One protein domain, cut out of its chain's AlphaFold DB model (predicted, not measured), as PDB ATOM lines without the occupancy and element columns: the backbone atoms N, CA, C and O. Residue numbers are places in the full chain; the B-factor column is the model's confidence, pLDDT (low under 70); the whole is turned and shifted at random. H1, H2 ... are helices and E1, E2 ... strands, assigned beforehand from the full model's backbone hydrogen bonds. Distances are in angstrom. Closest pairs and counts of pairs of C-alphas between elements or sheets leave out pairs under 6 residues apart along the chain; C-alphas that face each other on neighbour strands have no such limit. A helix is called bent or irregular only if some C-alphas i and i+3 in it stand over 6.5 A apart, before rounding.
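Overview. This is residues 2 to 68 and 132 to 193 of the 241 residues of an uncharacterized protein of Kribbella pittospori (UniProt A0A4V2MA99). A strongly twisted six-stranded sheet has helices H1 and H4 packed on one face, and the bent helix H2 leaves this body as a long arm whose residues 44 to 68 stick out. Off the sheet lie the short helix H3 and the loop of residues 139 to 153. The printed part has 129 residues, with four named helices and six named strands in the order E1 H1 E2 E3 H2 H3 E4 H4 E5 E6. The sheet is mixed, in the order E1 E2 E3 E6 E5 E4, and the class is mixed, helices and strands. The whole is only just loose, close to compact, with a radius of gyration of the C-alphas of 16.8 A, and is elongated, spanning 57 by 34 by 25 A.

Along the chain. The sheet holds E1, residues 2 to 5, from C-alpha 2 at (119.710, 115.737, 164.740); E2, residues 24 to 28; E3, residues 31 to 38, 20.5 A long; E6, residues 184 to 191, 20.5 A long, ending at C-alpha 191 at (131.559, 121.297, 155.498); E5, residues 176 to 181, 16.4 A long; and E4, residues 154 to 158. H1 is residues 11 to 20, 14.3 A, and H4 is 164 to 173, 14.2 A. H2, residues 41 to 68, was assigned as one helix by its hydrogen bonds but is bent, with C-alphas 50 and 53 7.5 A apart; its arms are H2a, residues 41 to 50, 14.0 A long, and H2b, residues 53 to 68, 22.2 A long, ending at C-alpha 68 at (146.051, 160.714, 166.541). H3 is residues 132 to 138.

Arrangement. E3 and E6 are antiparallel, with N 37 and O 188 at 2.8 A. E2 and E3 form a hairpin, N 26 to O 34 2.8 A; E5 and E6 form another, N 179 to O 187 2.8 A. The edge strands are parallel to their neighbours: E1 to E2, N 25 to O 2 2.8 A, and E4 to E5, N 178 to O 155 2.8 A. E1, H1, E2 and E4, H4, E5 are strand-helix-strand units, each a helix between two parallel neighbour strands, with right-handed crossovers. H1 and H4 are on the same face, making two layers, a sheet and its helices. The closest C-alphas of H1 and E3 are those of Ala 18 and Pro 38, 4.5 A. H4 lies over E6 at a height over the sheet of 7.4 A, across the strands at 67 degrees on the local plane; their closest C-alphas are those of Gly 171 and Pro 191, 4.8 A. H1 and H4 are apart. H2a is close to but not clearly touching H1, the C-alphas of Arg 19 and Gln 41 being 8.0 A apart. H2a and H2b stand at a steep tilt of 65 degrees. H2a, H2b and H3 are not on the sheet. In H1, H2a, H3 and H4 every O i to N i+4 pair is within hydrogen-bond range; in H2b, 11 of 12.

Size, cuts and confidence. The two farthest C-alphas, of Asp 29 and Asp 68, are 58.6 A apart. Residues 69 to 131 are cut out, with 31.3 A between C-alphas 68 and 132. The link from H3 to E4 is long, 15 residues. Mean pLDDT of the printed part is 74.5; 45 residues are under 70, among them 40 to 55 and 132 to 153.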
ATOM      1  N   GLN A   2     120.585 116.457 165.671       88.75
ATOM      2  CA  GLN A   2     119.710 115.737 164.740       88.75
ATOM      3  C   GLN A   2     120.352 115.673 163.351       88.75
ATOM      4  O   GLN A   2     121.043 116.607 162.957       88.75
ATOM      5  N   THR A   3     120.117 114.603 162.589       93.06
ATOM      6  CA  THR A   3     120.550 114.512 161.187       93.06
ATOM      7  C   THR A   3     119.381 114.692 160.222       93.06
ATOM      8  O   THR A   3     118.271 114.203 160.440       93.06
ATOM      9  N   ILE A   4     119.628 115.417 159.132       93.81
ATOM     10  CA  ILE A   4     118.673 115.685 158.057       93.81
ATOM     11  C   ILE A   4     119.349 115.315 156.738       93.81
ATOM     12  O   ILE A   4     120.533 115.583 156.531       93.81
ATOM     13  N   LYS A   5     118.619 114.676 155.821       95.44
ATOM     14  CA  LYS A   5     119.130 114.472 154.462       95.44
ATOM     15  C   LYS A   5     119.128 115.814 153.742       95.44
ATOM     16  O   LYS A   5     118.124 116.513 153.772       95.44
ATOM     17  N   ILE A   6     120.204 116.145 153.039       93.44
ATOM     18  CA  ILE A   6     120.347 117.428 152.334       93.44
ATOM     19  C   ILE A   6     119.180 117.723 151.375       93.44
ATOM     20  O   ILE A   6     118.725 118.854 151.279       93.44
ATOM     21  N   ARG A   7     118.627 116.691 150.727       93.31
ATOM     22  CA  ARG A   7     117.455 116.805 149.840       93.31
ATOM     23  C   ARG A   7     116.145 117.146 150.567       93.31
ATOM     24  O   ARG A   7     115.219 117.658 149.950       93.31
ATOM     25  N   ASP A   8     116.074 116.839 151.861       93.56
ATOM     26  CA  ASP A   8     114.915 117.072 152.728       93.56
ATOM     27  C   ASP A   8     115.086 118.374 153.538       93.56
ATOM     28  O   ASP A   8     114.304 118.663 154.447       93.56
ATOM     29  N   LEU A   9     116.124 119.163 153.229       91.06
ATOM     30  CA  LEU A   9     116.415 120.414 153.907       91.06
ATOM     31  C   LEU A   9     115.372 121.478 153.555       91.06
ATOM     32  O   LEU A   9     115.090 121.748 152.386       91.06
ATOM     33  N   ARG A  10     114.804 122.104 154.586       91.62
ATOM     34  CA  ARG A  10     113.821 123.187 154.466       91.62
ATOM     35  C   ARG A  10     114.229 124.343 155.372       91.62
ATOM     36  O   ARG A  10     114.657 124.100 156.499       91.62
ATOM     37  N   GLY A  11     114.050 125.575 154.890       86.44
ATOM     38  CA  GLY A  11     114.386 126.796 155.634       86.44
ATOM     39  C   GLY A  11     113.667 126.870 156.977       86.44
ATOM     40  O   GLY A  11     114.320 126.971 158.008       86.44
ATOM     41  N   SER A  12     112.350 126.649 156.981       89.00
ATOM     42  CA  SER A  12     111.525 126.650 158.199       89.00
ATOM     43  C   SER A  12     111.990 125.656 159.269       89.00
ATOM     44  O   SER A  12     111.941 125.948 160.461       89.00
ATOM     45  N   ARG A  13     112.484 124.482 158.861       89.69
ATOM     46  CA  ARG A  13     113.015 123.478 159.790       89.69
ATOM     47  C   ARG A  13     114.351 123.916 160.387       89.69
ATOM     48  O   ARG A  13     114.581 123.715 161.573       89.69
ATOM     49  N   LEU A  14     115.220 124.529 159.587       85.94
ATOM     50  CA  LEU A  14     116.476 125.088 160.088       85.94
ATOM     51  C   LEU A  14     116.252 126.275 161.018       85.94
ATOM     52  O   LEU A  14     116.922 126.366 162.038       85.94
ATOM     53  N   GLU A  15     115.287 127.139 160.714       84.81
ATOM     54  CA  GLU A  15     114.884 128.222 161.613       84.81
ATOM     55  C   GLU A  15     114.403 127.688 162.960       84.81
ATOM     56  O   GLU A  15     114.761 128.231 164.002       84.81
ATOM     57  N   GLN A  16     113.618 126.609 162.954       87.69
ATOM     58  CA  GLN A  16     113.177 125.964 164.185       87.69
ATOM     59  C   GLN A  16     114.368 125.463 165.012       87.69
ATOM     60  O   GLN A  16     114.458 125.795 166.194       87.69
ATOM     61  N   HIS A  17     115.306 124.737 164.393       86.44
ATOM     62  CA  HIS A  17     116.522 124.292 165.081       86.44
ATOM     63  C   HIS A  17     117.375 125.470 165.561       86.44
ATOM     64  O   HIS A  17     117.941 125.409 166.651       86.44
ATOM     65  N   ALA A  18     117.407 126.573 164.810       80.31
ATOM     66  CA  ALA A  18     118.113 127.778 165.212       80.31
ATOM     67  C   ALA A  18     117.517 128.462 166.438       80.31
ATOM     68  O   ALA A  18     118.262 128.853 167.335       80.31
ATOM     69  N   ARG A  19     116.187 128.527 166.536       82.62
ATOM     70  CA  ARG A  19     115.497 129.021 167.740       82.62
ATOM     71  C   ARG A  19     115.727 128.124 168.954       82.62
ATOM     72  O   ARG A  19     115.737 128.615 170.074       82.62
ATOM     73  N   GLN A  20     115.907 126.826 168.731       84.62
ATOM     74  CA  GLN A  20     116.161 125.842 169.785       84.62
ATOM     75  C   GLN A  20     117.651 125.719 170.149       84.62
ATOM     76  O   GLN A  20     117.982 125.045 171.120       84.62
ATOM     77  N   GLY A  21     118.552 126.353 169.389       79.56
ATOM     78  CA  GLY A  21     120.000 126.230 169.581       79.56
ATOM     79  C   GLY A  21     120.549 124.833 169.263       79.56
ATOM     80  O   GLY A  21     121.624 124.468 169.735       79.56
ATOM     81  N   GLU A  22     119.831 124.032 168.477       84.62
ATOM     82  CA  GLU A  22     120.218 122.655 168.179       84.62
ATOM     83  C   GLU A  22     121.136 122.559 166.955       84.62
ATOM     84  O   GLU A  22     120.833 123.064 165.874       84.62
ATOM     85  N   LEU A  23     122.243 121.827 167.103       86.69
ATOM     86  CA  LEU A  23     123.106 121.462 165.980       86.69
ATOM     87  C   LEU A  23     122.408 120.469 165.047       86.69
ATOM     88  O   LEU A  23     121.843 119.458 165.495       86.69
ATOM     89  N   VAL A  24     122.555 120.707 163.744       91.75
ATOM     90  CA  VAL A  24     121.971 119.871 162.693       91.75
ATOM     91  C   VAL A  24     123.070 119.294 161.806       91.75
ATOM     92  O   VAL A  24     123.842 120.024 161.201       91.75
ATOM     93  N   GLY A  25     123.123 117.972 161.679       93.88
ATOM     94  CA  GLY A  25     123.974 117.292 160.705       93.88
ATOM     95  C   GLY A  25     123.271 117.155 159.355       93.88
ATOM     96  O   GLY A  25     122.142 116.668 159.289       93.88
ATOM     97  N   LEU A  26     123.932 117.534 158.264       94.19
ATOM     98  CA  LEU A  26     123.445 117.318 156.903       94.19
ATOM     99  C   LEU A  26     124.067 116.058 156.320       94.19
ATOM    100  O   LEU A  26     125.282 115.873 156.370       94.19
ATOM    101  N   THR A  27     123.231 115.201 155.742       95.31
ATOM    102  CA  THR A  27     123.657 113.912 155.192       95.31
ATOM    103  C   THR A  27     123.324 113.763 153.711       95.31
ATOM    104  O   THR A  27     122.267 114.200 153.247       95.31
ATOM    105  N   ARG A  28     124.209 113.094 152.968       94.69
ATOM    106  CA  ARG A  28     123.977 112.581 151.610       94.69
ATOM    107  C   ARG A  28     124.394 111.115 151.599       94.69
ATOM    108  O   ARG A  28     125.466 110.794 152.086       94.69
ATOM    109  N   ASP A  29     123.530 110.231 151.106       92.44
ATOM    110  CA  ASP A  29     123.816 108.791 150.986       92.44
ATOM    111  C   ASP A  29     124.347 108.142 152.277       92.44
ATOM    112  O   ASP A  29     125.237 107.301 152.260       92.44
ATOM    113  N   ARG A  30     123.763 108.538 153.421       89.44
ATOM    114  CA  ARG A  30     124.148 108.137 154.792       89.44
ATOM    115  C   ARG A  30     125.507 108.658 155.282       89.44
ATOM    116  O   ARG A  30     125.834 108.416 156.439       89.44
ATOM    117  N   ALA A  31     126.246 109.417 154.480       89.56
ATOM    118  CA  ALA A  31     127.442 110.127 154.922       89.56
ATOM    119  C   ALA A  31     127.084 111.517 155.465       89.56
ATOM    120  O   ALA A  31     126.248 112.217 154.886       89.56
ATOM    121  N   LEU A  32     127.716 111.924 156.570       90.12
ATOM    122  CA  LEU A  32     127.661 113.296 157.079       90.12
ATOM    123  C   LEU A  32     128.534 114.183 156.185       90.12
ATOM    124  O   LEU A  32     129.730 113.946 156.076       90.12
ATOM    125  N   ILE A  33     127.930 115.187 155.552       91.38
ATOM    126  CA  ILE A  33     128.619 116.089 154.614       91.38
ATOM    127  C   ILE A  33     128.815 117.495 155.179       91.38
ATOM    128  O   ILE A  33     129.676 118.231 154.713       91.38
ATOM    129  N   ALA A  34     128.024 117.887 156.178       91.69
ATOM    130  CA  ALA A  34     128.181 119.163 156.859       91.69
ATOM    131  C   ALA A  34     127.515 119.159 158.234       91.69
ATOM    132  O   ALA A  34     126.593 118.381 158.492       91.69
ATOM    133  N   VAL A  35     127.937 120.091 159.079       90.50
ATOM    134  CA  VAL A  35     127.252 120.457 160.320       90.50
ATOM    135  C   VAL A  35     126.756 121.890 160.186       90.50
ATOM    136  O   VAL A  35     127.509 122.779 159.798       90.50
ATOM    137  N   VAL A  36     125.485 122.119 160.495       89.38
ATOM    138  CA  VAL A  36     124.888 123.449 160.590       89.38
ATOM    139  C   VAL A  36     124.913 123.870 162.048       89.38
ATOM    140  O   VAL A  36     124.298 123.231 162.908       89.38
ATOM    141  N   ILE A  37     125.631 124.956 162.302       87.31
ATOM    142  CA  ILE A  37     125.650 125.651 163.580       87.31
ATOM    143  C   ILE A  37     124.573 126.733 163.512       87.31
ATOM    144  O   ILE A  37     124.651 127.611 162.650       87.31
ATOM    145  N   PRO A  38     123.547 126.678 164.369       80.31
ATOM    146  CA  PRO A  38     122.493 127.672 164.357       80.31
ATOM    147  C   PRO A  38     123.024 129.048 164.758       80.31
ATOM    148  O   PRO A  38     123.670 129.198 165.791       80.31
ATOM    149  N   ALA A  39     122.698 130.064 163.962       73.88
ATOM    150  CA  ALA A  39     123.020 131.458 164.255       73.88
ATOM    151  C   ALA A  39     121.838 132.112 164.989       73.88
ATOM    152  O   ALA A  39     121.197 133.028 164.482       73.88
ATOM    153  N   GLY A  40     121.485 131.564 166.154       69.19
ATOM    154  CA  GLY A  40     120.424 132.116 166.996       69.19
ATOM    155  C   GLY A  40     120.894 133.341 167.782       69.19
ATOM    156  O   GLY A  40     122.088 133.500 168.037       69.19
ATOM    157  N   GLN A  41     119.944 134.167 168.230       64.38
ATOM    158  CA  GLN A  41     120.212 135.343 169.067       64.38
ATOM    159  C   GLN A  41     121.074 134.994 170.289       64.38
ATOM    160  O   GLN A  41     122.096 135.630 170.503       64.38
ATOM    161  N   ALA A  42     120.750 133.911 171.002       63.00
ATOM    162  CA  ALA A  42     121.511 133.468 172.172       63.00
ATOM    163  C   ALA A  42     122.979 133.115 171.858       63.00
ATOM    164  O   ALA A  42     123.857 133.290 172.698       63.00
ATOM    165  N   TRP A  43     123.272 132.619 170.650       65.94
ATOM    166  CA  TRP A  43     124.645 132.319 170.239       65.94
ATOM    167  C   TRP A  43     125.421 133.593 169.898       65.94
ATOM    168  O   TRP A  43     126.585 133.717 170.274       65.94
ATOM    169  N   VAL A  44     124.768 134.552 169.231       63.91
ATOM    170  CA  VAL A  44     125.353 135.870 168.949       63.91
ATOM    171  C   VAL A  44     125.596 136.631 170.248       63.91
ATOM    172  O   VAL A  44     126.700 137.117 170.443       63.91
ATOM    173  N   GLU A  45     124.624 136.673 171.158       61.97
ATOM    174  CA  GLU A  45     124.768 137.267 172.493       61.97
ATOM    175  C   GLU A  45     125.933 136.628 173.245       61.97
ATOM    176  O   GLU A  45     126.825 137.333 173.702       61.97
ATOM    177  N   HIS A  46     126.019 135.295 173.261       59.03
ATOM    178  CA  HIS A  46     127.133 134.602 173.901       59.03
ATOM    179  C   HIS A  46     128.495 134.929 173.269       59.03
ATOM    180  O   HIS A  46     129.498 135.053 173.974       59.03
ATOM    181  N   LEU A  47     128.563 135.068 171.940       60.38
ATOM    182  CA  LEU A  47     129.784 135.495 171.261       60.38
ATOM    183  C   LEU A  47     130.132 136.949 171.562       60.38
ATOM    184  O   LEU A  47     131.308 137.242 171.769       60.38
ATOM    185  N   VAL A  48     129.145 137.839 171.571       58.72
ATOM    186  CA  VAL A  48     129.332 139.253 171.890       58.72
ATOM    187  C   VAL A  48     129.817 139.379 173.327       58.72
ATOM    188  O   VAL A  48     130.869 139.969 173.528       58.72
ATOM    189  N   ASP A  49     129.168 138.733 174.292       61.41
ATOM    190  CA  ASP A  49     129.574 138.734 175.701       61.41
ATOM    191  C   ASP A  49     131.010 138.230 175.879       61.41
ATOM    192  O   ASP A  49     131.818 138.823 176.595       61.41
ATOM    193  N   ARG A  50     131.363 137.144 175.182       55.06
ATOM    194  CA  ARG A  50     132.690 136.528 175.290       55.06
ATOM    195  C   ARG A  50     133.790 137.343 174.611       55.06
ATOM    196  O   ARG A  50     134.934 137.297 175.059       55.06
ATOM    197  N   ASN A  51     133.464 138.070 173.545       53.69
ATOM    198  CA  ASN A  51     134.417 138.881 172.786       53.69
ATOM    199  C   ASN A  51     134.319 140.377 173.102       53.69
ATOM    200  O   ASN A  51     135.087 141.156 172.540       53.69
ATOM    201  N   TRP A  52     133.435 140.789 174.014       62.34
ATOM    202  CA  TRP A  52     133.154 142.195 174.300       62.34
ATOM    203  C   TRP A  52     134.420 142.966 174.650       62.34
ATOM    204  O   TRP A  52     134.637 144.050 174.127       62.34
ATOM    205  N   SER A  53     135.301 142.361 175.449       58.75
ATOM    206  CA  SER A  53     136.596 142.919 175.864       58.75
ATOM    207  C   SER A  53     137.623 143.060 174.734       58.75
ATOM    208  O   SER A  53     138.576 143.829 174.856       58.75
ATOM    209  N   HIS A  54     137.470 142.305 173.647       59.53
ATOM    210  CA  HIS A  54     138.246 142.486 172.421       59.53
ATOM    211  C   HIS A  54     137.630 143.576 171.546       59.53
ATOM    212  O   HIS A  54     138.357 144.431 171.058       59.53
ATOM    213  N   VAL A  55     136.300 143.592 171.421       60.62
ATOM    214  CA  VAL A  55     135.565 144.614 170.667       60.62
ATOM    215  C   VAL A  55     135.789 146.005 171.261       60.62
ATOM    216  O   VAL A  55     136.160 146.918 170.535       60.62
ATOM    217  N   THR A  56     135.660 146.174 172.582       70.06
ATOM    218  CA  THR A  56     135.913 147.475 173.237       70.06
ATOM    219  C   THR A  56     137.352 147.934 173.059       70.06
ATOM    220  O   THR A  56     137.593 149.126 172.917       70.06
ATOM    221  N   ARG A  57     138.308 147.000 173.046       68.75
ATOM    222  CA  ARG A  57     139.719 147.322 172.833       68.75
ATOM    223  C   ARG A  57     139.986 147.783 171.407       68.75
ATOM    224  O   ARG A  57     140.606 148.817 171.240       68.75
ATOM    225  N   GLN A  58     139.455 147.075 170.410       66.81
ATOM    226  CA  GLN A  58     139.576 147.473 169.006       66.81
ATOM    227  C   GLN A  58     138.881 148.807 168.720       66.81
ATOM    228  O   GLN A  58     139.376 149.589 167.919       66.81
ATOM    229  N   ILE A  59     137.755 149.081 169.385       70.88
ATOM    230  CA  ILE A  59     137.096 150.389 169.305       70.88
ATOM    231  C   ILE A  59     137.996 151.464 169.911       70.88
ATOM    232  O   ILE A  59     138.226 152.472 169.263       70.88
ATOM    233  N   ALA A  60     138.548 151.245 171.107       72.06
ATOM    234  CA  ALA A  60     139.434 152.213 171.751       72.06
ATOM    235  C   ALA A  60     140.731 152.456 170.953       72.06
ATOM    236  O   ALA A  60     141.189 153.591 170.867       72.06
ATOM    237  N   GLU A  61     141.304 151.409 170.355       68.62
ATOM    238  CA  GLU A  61     142.457 151.495 169.448       68.62
ATOM    239  C   GLU A  61     142.089 152.281 168.182       68.62
ATOM    240  O   GLU A  61     142.771 153.241 167.846       68.62
ATOM    241  N   GLY A  62     140.953 151.975 167.546       66.75
ATOM    242  CA  GLY A  62     140.475 152.720 166.381       66.75
ATOM    243  C   GLY A  62     140.121 154.180 166.688       66.75
ATOM    244  O   GLY A  62     140.384 155.061 165.877       66.75
ATOM    245  N   GLU A  63     139.557 154.472 167.860       73.81
ATOM    246  CA  GLU A  63     139.291 155.840 168.316       73.81
ATOM    247  C   GLU A  63     140.588 156.606 168.592       73.81
ATOM    248  O   GLU A  63     140.679 157.785 168.248       73.81
ATOM    249  N   ALA A  64     141.594 155.945 169.170       72.88
ATOM    250  CA  ALA A  64     142.918 156.523 169.364       72.88
ATOM    251  C   ALA A  64     143.597 156.806 168.021       72.88
ATOM    252  O   ALA A  64     144.086 157.914 167.826       72.88
ATOM    253  N   ASP A  65     143.539 155.874 167.069       68.50
ATOM    254  CA  ASP A  65     144.080 156.059 165.722       68.50
ATOM    255  C   ASP A  65     143.384 157.221 165.003       68.50
ATOM    256  O   ASP A  65     144.040 158.055 164.381       68.50
ATOM    257  N   VAL A  66     142.060 157.342 165.126       69.69
ATOM    258  CA  VAL A  66     141.289 158.464 164.563       69.69
ATOM    259  C   VAL A  66     141.658 159.796 165.224       69.69
ATOM    260  O   VAL A  66     141.754 160.816 164.536       69.69
ATOM    261  N   ALA A  67     141.874 159.802 166.540       72.06
ATOM    262  CA  ALA A  67     142.267 160.993 167.285       72.06
ATOM    263  C   ALA A  67     143.710 161.430 166.978       72.06
ATOM    264  O   ALA A  67     143.972 162.630 166.883       72.06
ATOM    265  N   ASP A  68     144.625 160.476 166.789       69.62
ATOM    266  CA  ASP A  68     146.051 160.714 166.541       69.62
ATOM    267  C   ASP A  68     146.337 161.035 165.063       69.62
ATOM    268  O   ASP A  68     147.229 161.820 164.743       69.62
ATOM    269  N   ALA A 132     143.762 130.415 172.541       41.44
ATOM    270  CA  ALA A 132     144.744 129.890 171.599       41.44
ATOM    271  C   ALA A 132     144.173 128.738 170.754       41.44
ATOM    272  O   ALA A 132     144.352 128.723 169.539       41.44
ATOM    273  N   MET A 133     143.415 127.820 171.361       38.88
ATOM    274  CA  MET A 133     142.772 126.699 170.668       38.88
ATOM    275  C   MET A 133     141.687 127.161 169.686       38.88
ATOM    276  O   MET A 133     141.612 126.650 168.571       38.88
ATOM    277  N   LEU A 134     140.884 128.162 170.058       41.56
ATOM    278  CA  LEU A 134     139.861 128.743 169.179       41.56
ATOM    279  C   LEU A 134     140.476 129.547 168.024       41.56
ATOM    280  O   LEU A 134     139.997 129.442 166.896       41.56
ATOM    281  N   ARG A 135     141.573 130.280 168.268       41.56
ATOM    282  CA  ARG A 135     142.354 130.941 167.207       41.56
ATOM    283  C   ARG A 135     142.993 129.925 166.261       41.56
ATOM    284  O   ARG A 135     142.959 130.134 165.057       41.56
ATOM    285  N   ARG A 136     143.490 128.793 166.776       41.38
ATOM    286  CA  ARG A 136     144.011 127.678 165.962       41.38
ATOM    287  C   ARG A 136     142.929 127.032 165.098       41.38
ATOM    288  O   ARG A 136     143.173 126.767 163.929       41.38
ATOM    289  N   LEU A 137     141.728 126.846 165.651       39.22
ATOM    290  CA  LEU A 137     140.572 126.340 164.907       39.22
ATOM    291  C   LEU A 137     140.146 127.309 163.796       39.22
ATOM    292  O   LEU A 137     139.861 126.864 162.692       39.22
ATOM    293  N   GLY A 138     140.139 128.620 164.060       37.50
ATOM    294  CA  GLY A 138     139.911 129.643 163.034       37.50
ATOM    295  C   GLY A 138     141.010 129.668 161.965       37.50
ATOM    296  O   GLY A 138     140.712 129.803 160.783       37.50
ATOM    297  N   ALA A 139     142.260 129.439 162.370       38.34
ATOM    298  CA  ALA A 139     143.449 129.468 161.525       38.34
ATOM    299  C   ALA A 139     143.727 128.187 160.720       38.34
ATOM    300  O   ALA A 139     144.849 128.024 160.248       38.34
ATOM    301  N   GLN A 140     142.793 127.238 160.588       46.66
ATOM    302  CA  GLN A 140     143.073 125.957 159.904       46.66
ATOM    303  C   GLN A 140     141.988 125.496 158.926       46.66
ATOM    304  O   GLN A 140     142.102 124.418 158.341       46.66
ATOM    305  N   PHE A 141     140.977 126.332 158.670       42.50
ATOM    306  CA  PHE A 141     140.026 126.103 157.581       42.50
ATOM    307  C   PHE A 141     140.511 126.650 156.230       42.50
ATOM    308  O   PHE A 141     139.863 126.379 155.235       42.50
ATOM    309  N   GLY A 142     141.666 127.323 156.141       33.16
ATOM    310  CA  GLY A 142     142.355 127.642 154.882       33.16
ATOM    311  C   GLY A 142     143.756 127.019 154.814       33.16
ATOM    312  O   GLY A 142     144.362 126.714 155.842       33.16
ATOM    313  N   ALA A 143     144.293 126.815 153.603       33.16
ATOM    314  CA  ALA A 143     145.698 126.429 153.429       33.16
ATOM    315  C   ALA A 143     146.611 127.441 154.147       33.16
ATOM    316  O   ALA A 143     146.440 128.648 153.987       33.16
ATOM    317  N   ALA A 144     147.543 126.936 154.957       30.67
ATOM    318  CA  ALA A 144     148.386 127.724 155.847       30.67
ATOM    319  C   ALA A 144     149.164 128.835 155.113       30.67
ATOM    320  O   ALA A 144     150.029 128.534 154.294       30.67
ATOM    321  N   SER A 145     148.888 130.100 155.452       34.03
ATOM    322  CA  SER A 145     149.876 131.182 155.341       34.03
ATOM    323  C   SER A 145     150.603 131.309 156.678       34.03
ATOM    324  O   SER A 145     149.996 131.091 157.730       34.03
ATOM    325  N   ALA A 146     151.894 131.625 156.627       32.19
ATOM    326  CA  ALA A 146     152.827 131.580 157.753       32.19
ATOM    327  C   ALA A 146     152.509 132.569 158.897       32.19
ATOM    328  O   ALA A 146     153.055 132.422 159.986       32.19
ATOM    329  N   ASP A 147     151.574 133.499 158.693       31.09
ATOM    330  CA  ASP A 147     151.421 134.687 159.546       31.09
ATOM    331  C   ASP A 147     150.237 134.615 160.526       31.09
ATOM    332  O   ASP A 147     149.856 135.612 161.133       31.09
ATOM    333  N   GLY A 148     149.605 133.445 160.689       35.38
ATOM    334  CA  GLY A 148     148.579 133.208 161.723       35.38
ATOM    335  C   GLY A 148     147.267 133.998 161.571       35.38
ATOM    336  O   GLY A 148     146.324 133.759 162.324       35.38
ATOM    337  N   ASN A 149     147.171 134.886 160.581       35.47
ATOM    338  CA  ASN A 149     145.994 135.687 160.281       35.47
ATOM    339  C   ASN A 149     145.240 135.069 159.093       35.47
ATOM    340  O   ASN A 149     145.410 135.469 157.942       35.47
ATOM    341  N   GLN A 150     144.450 134.019 159.344       51.38
ATOM    342  CA  GLN A 150     143.628 133.429 158.286       51.38
ATOM    343  C   GLN A 150     142.266 134.103 158.210       51.38
ATOM    344  O   GLN A 150     141.449 134.022 159.125       51.38
ATOM    345  N   ILE A 151     141.995 134.699 157.056       42.38
ATOM    346  CA  ILE A 151     140.651 135.089 156.657       42.38
ATOM    347  C   ILE A 151     139.938 133.802 156.236       42.38
ATOM    348  O   ILE A 151     140.089 133.343 155.100       42.38
ATOM    349  N   THR A 152     139.181 133.185 157.144       57.00
ATOM    350  CA  THR A 152     138.265 132.102 156.775       57.00
ATOM    351  C   THR A 152     137.305 132.647 155.726       57.00
ATOM    352  O   THR A 152     136.479 133.514 156.022       57.00
ATOM    353  N   ARG A 153     137.431 132.187 154.475       68.81
ATOM    354  CA  ARG A 153     136.537 132.640 153.406       68.81
ATOM    355  C   ARG A 153     135.130 132.194 153.762       68.81
ATOM    356  O   ARG A 153     134.886 131.009 153.986       68.81
ATOM    357  N   SER A 154     134.224 133.156 153.842       79.12
ATOM    358  CA  SER A 154     132.809 132.897 154.028       79.12
ATOM    359  C   SER A 154     132.036 133.440 152.837       79.12
ATOM    360  O   SER A 154     132.360 134.503 152.304       79.12
ATOM    361  N   SER A 155     131.019 132.704 152.399       80.69
ATOM    362  CA  SER A 155     130.028 133.236 151.467       80.69
ATOM    363  C   SER A 155     128.623 132.964 151.953       80.69
ATOM    364  O   SER A 155     128.342 131.979 152.638       80.69
ATOM    365  N   THR A 156     127.724 133.859 151.574       86.38
ATOM    366  CA  THR A 156     126.311 133.746 151.901       86.38
ATOM    367  C   THR A 156     125.591 132.944 150.827       86.38
ATOM    368  O   THR A 156     125.710 133.226 149.636       86.38
ATOM    369  N   ILE A 157     124.795 131.966 151.248       90.56
ATOM    370  CA  ILE A 157     123.966 131.141 150.373       90.56
ATOM    371  C   ILE A 157     122.549 131.030 150.928       90.56
ATOM    372  O   ILE A 157     122.336 130.984 152.142       90.56
ATOM    373  N   ARG A 158     121.551 130.991 150.043       90.44
ATOM    374  CA  ARG A 158     120.163 130.751 150.455       90.44
ATOM    375  C   ARG A 158     119.941 129.263 150.694       90.44
ATOM    376  O   ARG A 158     120.481 128.437 149.963       90.44
ATOM    377  N   VAL A 159     119.071 128.908 151.639       90.31
ATOM    378  CA  VAL A 159     118.739 127.500 151.938       90.31
ATOM    379  C   VAL A 159     118.306 126.731 150.691       90.31
ATOM    380  O   VAL A 159     118.733 125.600 150.491       90.31
ATOM    381  N   ARG A 160     117.497 127.352 149.825       90.25
ATOM    382  CA  ARG A 160     117.011 126.732 148.580       90.25
ATOM    383  C   ARG A 160     118.117 126.432 147.558       90.25
ATOM    384  O   ARG A 160     117.931 125.566 146.714       90.25
ATOM    385  N   ASP A 161     119.226 127.164 147.640       92.38
ATOM    386  CA  ASP A 161     120.367 127.055 146.731       92.38
ATOM    387  C   ASP A 161     121.461 126.147 147.333       92.38
ATOM    388  O   ASP A 161     122.426 125.781 146.657       92.38
ATOM    389  N   LEU A 162     121.307 125.736 148.601       92.25
ATOM    390  CA  LEU A 162     122.226 124.818 149.255       92.25
ATOM    391  C   LEU A 162     122.077 123.415 148.664       92.25
ATOM    392  O   LEU A 162     121.020 122.788 148.715       92.25
ATOM    393  N   SER A 163     123.183 122.894 148.145       94.06
ATOM    394  CA  SER A 163     123.263 121.547 147.595       94.06
ATOM    395  C   SER A 163     124.481 120.820 148.142       94.06
ATOM    396  O   SER A 163     125.454 121.440 148.570       94.06
ATOM    397  N   ALA A 164     124.454 119.488 148.085       93.56
ATOM    398  CA  ALA A 164     125.599 118.683 148.497       93.56
ATOM    399  C   ALA A 164     126.855 119.015 147.682       93.56
ATOM    400  O   ALA A 164     127.928 119.138 148.249       93.56
ATOM    401  N   ARG A 165     126.699 119.252 146.372       93.81
ATOM    402  CA  ARG A 165     127.801 119.675 145.501       93.81
ATOM    403  C   ARG A 165     128.428 120.984 145.983       93.81
ATOM    404  O   ARG A 165     129.644 121.070 146.070       93.81
ATOM    405  N   ARG A 166     127.611 121.981 146.334       93.94
ATOM    406  CA  ARG A 166     128.122 123.259 146.844       93.94
ATOM    407  C   ARG A 166     128.835 123.100 148.189       93.94
ATOM    408  O   ARG A 166     129.836 123.768 148.415       93.94
ATOM    409  N   ILE A 167     128.338 122.220 149.060       91.12
ATOM    410  CA  ILE A 167     128.994 121.875 150.331       91.12
ATOM    411  C   ILE A 167     130.348 121.205 150.077       91.12
ATOM    412  O   ILE A 167     131.323 121.570 150.724       91.12
ATOM    413  N   ASP A 168     130.427 120.269 149.128       90.31
ATOM    414  CA  ASP A 168     131.683 119.602 148.769       90.31
ATOM    415  C   ASP A 168     132.704 120.606 148.210       90.31
ATOM    416  O   ASP A 168     133.861 120.605 148.623       90.31
ATOM    417  N   GLU A 169     132.273 121.490 147.304       90.19
ATOM    418  CA  GLU A 169     133.107 122.554 146.731       90.19
ATOM    419  C   GLU A 169     133.629 123.495 147.826       90.19
ATOM    420  O   GLU A 169     134.830 123.754 147.885       90.19
ATOM    421  N   ALA A 170     132.751 123.931 148.734       87.25
ATOM    422  CA  ALA A 170     133.125 124.758 149.878       87.25
ATOM    423  C   ALA A 170     134.098 124.026 150.816       87.25
ATOM    424  O   ALA A 170     135.102 124.587 151.248       87.25
ATOM    425  N   GLY A 171     133.859 122.740 151.085       83.06
ATOM    426  CA  GLY A 171     134.743 121.913 151.903       83.06
ATOM    427  C   GLY A 171     136.114 121.680 151.270       83.06
ATOM    428  O   GLY A 171     137.109 121.593 151.989       83.06
ATOM    429  N   ALA A 172     136.188 121.614 149.940       83.69
ATOM    430  CA  ALA A 172     137.444 121.510 149.205       83.69
ATOM    431  C   ALA A 172     138.242 122.823 149.229       83.69
ATOM    432  O   ALA A 172     139.473 122.786 149.313       83.69
ATOM    433  N   SER A 173     137.555 123.969 149.183       80.50
ATOM    434  CA  SER A 173     138.172 125.298 149.233       80.50
ATOM    435  C   SER A 173     138.408 125.831 150.645       80.50
ATOM    436  O   SER A 173     139.008 126.896 150.777       80.50
ATOM    437  N   GLY A 174     137.940 125.132 151.685       76.25
ATOM    438  CA  GLY A 174     138.061 125.616 153.060       76.25
ATOM    439  C   GLY A 174     137.110 126.771 153.400       76.25
ATOM    440  O   GLY A 174     137.372 127.604 154.263       76.25
ATOM    441  N   GLU A 175     136.012 126.865 152.661       83.56
ATOM    442  CA  GLU A 175     135.037 127.940 152.761       83.56
ATOM    443  C   GLU A 175     133.909 127.563 153.730       83.56
ATOM    444  O   GLU A 175     133.359 126.459 153.672       83.56
ATOM    445  N   LEU A 176     133.524 128.500 154.598       84.31
ATOM    446  CA  LEU A 176     132.312 128.389 155.408       84.31
ATOM    447  C   LEU A 176     131.124 128.985 154.657       84.31
ATOM    448  O   LEU A 176     131.248 130.016 153.995       84.31
ATOM    449  N   LEU A 177     129.945 128.381 154.793       85.94
ATOM    450  CA  LEU A 177     128.741 128.917 154.156       85.94
ATOM    451  C   LEU A 177     127.827 129.540 155.205       85.94
ATOM    452  O   LEU A 177     127.365 128.864 156.122       85.94
ATOM    453  N   VAL A 178     127.525 130.823 155.050       88.25
ATOM    454  CA  VAL A 178     126.501 131.507 155.836       88.25
ATOM    455  C   VAL A 178     125.154 131.241 155.184       88.25
ATOM    456  O   VAL A 178     124.893 131.636 154.050       88.25
ATOM    457  N   LEU A 179     124.291 130.533 155.895       86.94
ATOM    458  CA  LEU A 179     123.013 130.084 155.385       86.94
ATOM    459  C   LEU A 179     121.925 131.105 155.697       86.94
ATOM    460  O   LEU A 179     121.760 131.513 156.847       86.94
ATOM    461  N   THR A 180     121.155 131.478 154.677       85.88
ATOM    462  CA  THR A 180     120.058 132.445 154.794       85.88
ATOM    463  C   THR A 180     118.725 131.869 154.332       85.88
ATOM    464  O   THR A 180     118.660 131.156 153.329       85.88
ATOM    465  N   ASN A 181     117.644 132.197 155.035       85.75
ATOM    466  CA  ASN A 181     116.276 131.953 154.590       85.75
ATOM    467  C   ASN A 181     115.508 133.273 154.596       85.75
ATOM    468  O   ASN A 181     115.532 133.984 155.593       85.75
ATOM    469  N   ASP A 182     114.893 133.631 153.468       84.81
ATOM    470  CA  ASP A 182     114.116 134.874 153.320       84.81
ATOM    471  C   ASP A 182     114.855 136.150 153.782       84.81
ATOM    472  O   ASP A 182     114.266 137.092 154.299       84.81
ATOM    473  N   GLY A 183     116.177 136.180 153.578       74.31
ATOM    474  CA  GLY A 183     117.045 137.298 153.966       74.31
ATOM    475  C   GLY A 183     117.546 137.256 155.413       74.31
ATOM    476  O   GLY A 183     118.415 138.047 155.763       74.31
ATOM    477  N   LEU A 184     117.073 136.314 156.231       77.19
ATOM    478  CA  LEU A 184     117.536 136.109 157.603       77.19
ATOM    479  C   LEU A 184     118.641 135.056 157.651       77.19
ATOM    480  O   LEU A 184     118.526 134.000 157.029       77.19
ATOM    481  N   GLN A 185     119.704 135.314 158.411       80.75
ATOM    482  CA  GLN A 185     120.733 134.312 158.684       80.75
ATOM    483  C   GLN A 185     120.167 133.236 159.615       80.75
ATOM    484  O   GLN A 185     119.711 133.530 160.714       80.75
ATOM    485  N   VAL A 186     120.209 131.981 159.172       83.62
ATOM    486  CA  VAL A 186     119.671 130.832 159.920       83.62
ATOM    487  C   VAL A 186     120.768 129.941 160.495       83.62
ATOM    488  O   VAL A 186     120.539 129.212 161.457       83.62
ATOM    489  N   GLY A 187     121.982 130.003 159.948       84.69
ATOM    490  CA  GLY A 187     123.101 129.234 160.478       84.69
ATOM    491  C   GLY A 187     124.379 129.364 159.673       84.69
ATOM    492  O   GLY A 187     124.415 129.999 158.624       84.69
ATOM    493  N   ILE A 188     125.429 128.739 160.184       86.12
ATOM    494  CA  ILE A 188     126.718 128.577 159.519       86.12
ATOM    495  C   ILE A 188     126.865 127.097 159.188       86.12
ATOM    496  O   ILE A 188     126.741 126.242 160.062       86.12
ATOM    497  N   VAL A 189     127.111 126.786 157.925       88.00
ATOM    498  CA  VAL A 189     127.412 125.435 157.464       88.00
ATOM    499  C   VAL A 189     128.920 125.255 157.497       88.00
ATOM    500  O   VAL A 189     129.655 125.971 156.816       88.00
ATOM    501  N   VAL A 190     129.359 124.270 158.270       88.62
ATOM    502  CA  VAL A 190     130.737 123.791 158.311       88.62
ATOM    503  C   VAL A 190     130.797 122.498 157.494       88.62
ATOM    504  O   VAL A 190     130.238 121.484 157.934       88.62
ATOM    505  N   PRO A 191     131.406 122.506 156.296       88.19
ATOM    506  CA  PRO A 191     131.559 121.297 155.498       88.19
ATOM    507  C   PRO A 191     132.422 120.260 156.220       88.19
ATOM    508  O   PRO A 191     133.474 120.581 156.773       88.19
ATOM    509  N   VAL A 192     131.999 119.000 156.182       87.00
ATOM    510  CA  VAL A 192     132.787 117.877 156.694       87.00
ATOM    511  C   VAL A 192     133.589 117.312 155.529       87.00
ATOM    512  O   VAL A 192     133.088 116.514 154.742       87.00
ATOM    513  N   SER A 193     134.835 117.762 155.397       82.31
ATOM    514  CA  SER A 193     135.785 117.229 154.418       82.31
ATOM    515  C   SER A 193     136.734 116.221 155.066       82.31
ATOM    516  O   SER A 193     136.944 116.234 156.279       82.31
TER     517      SER A 193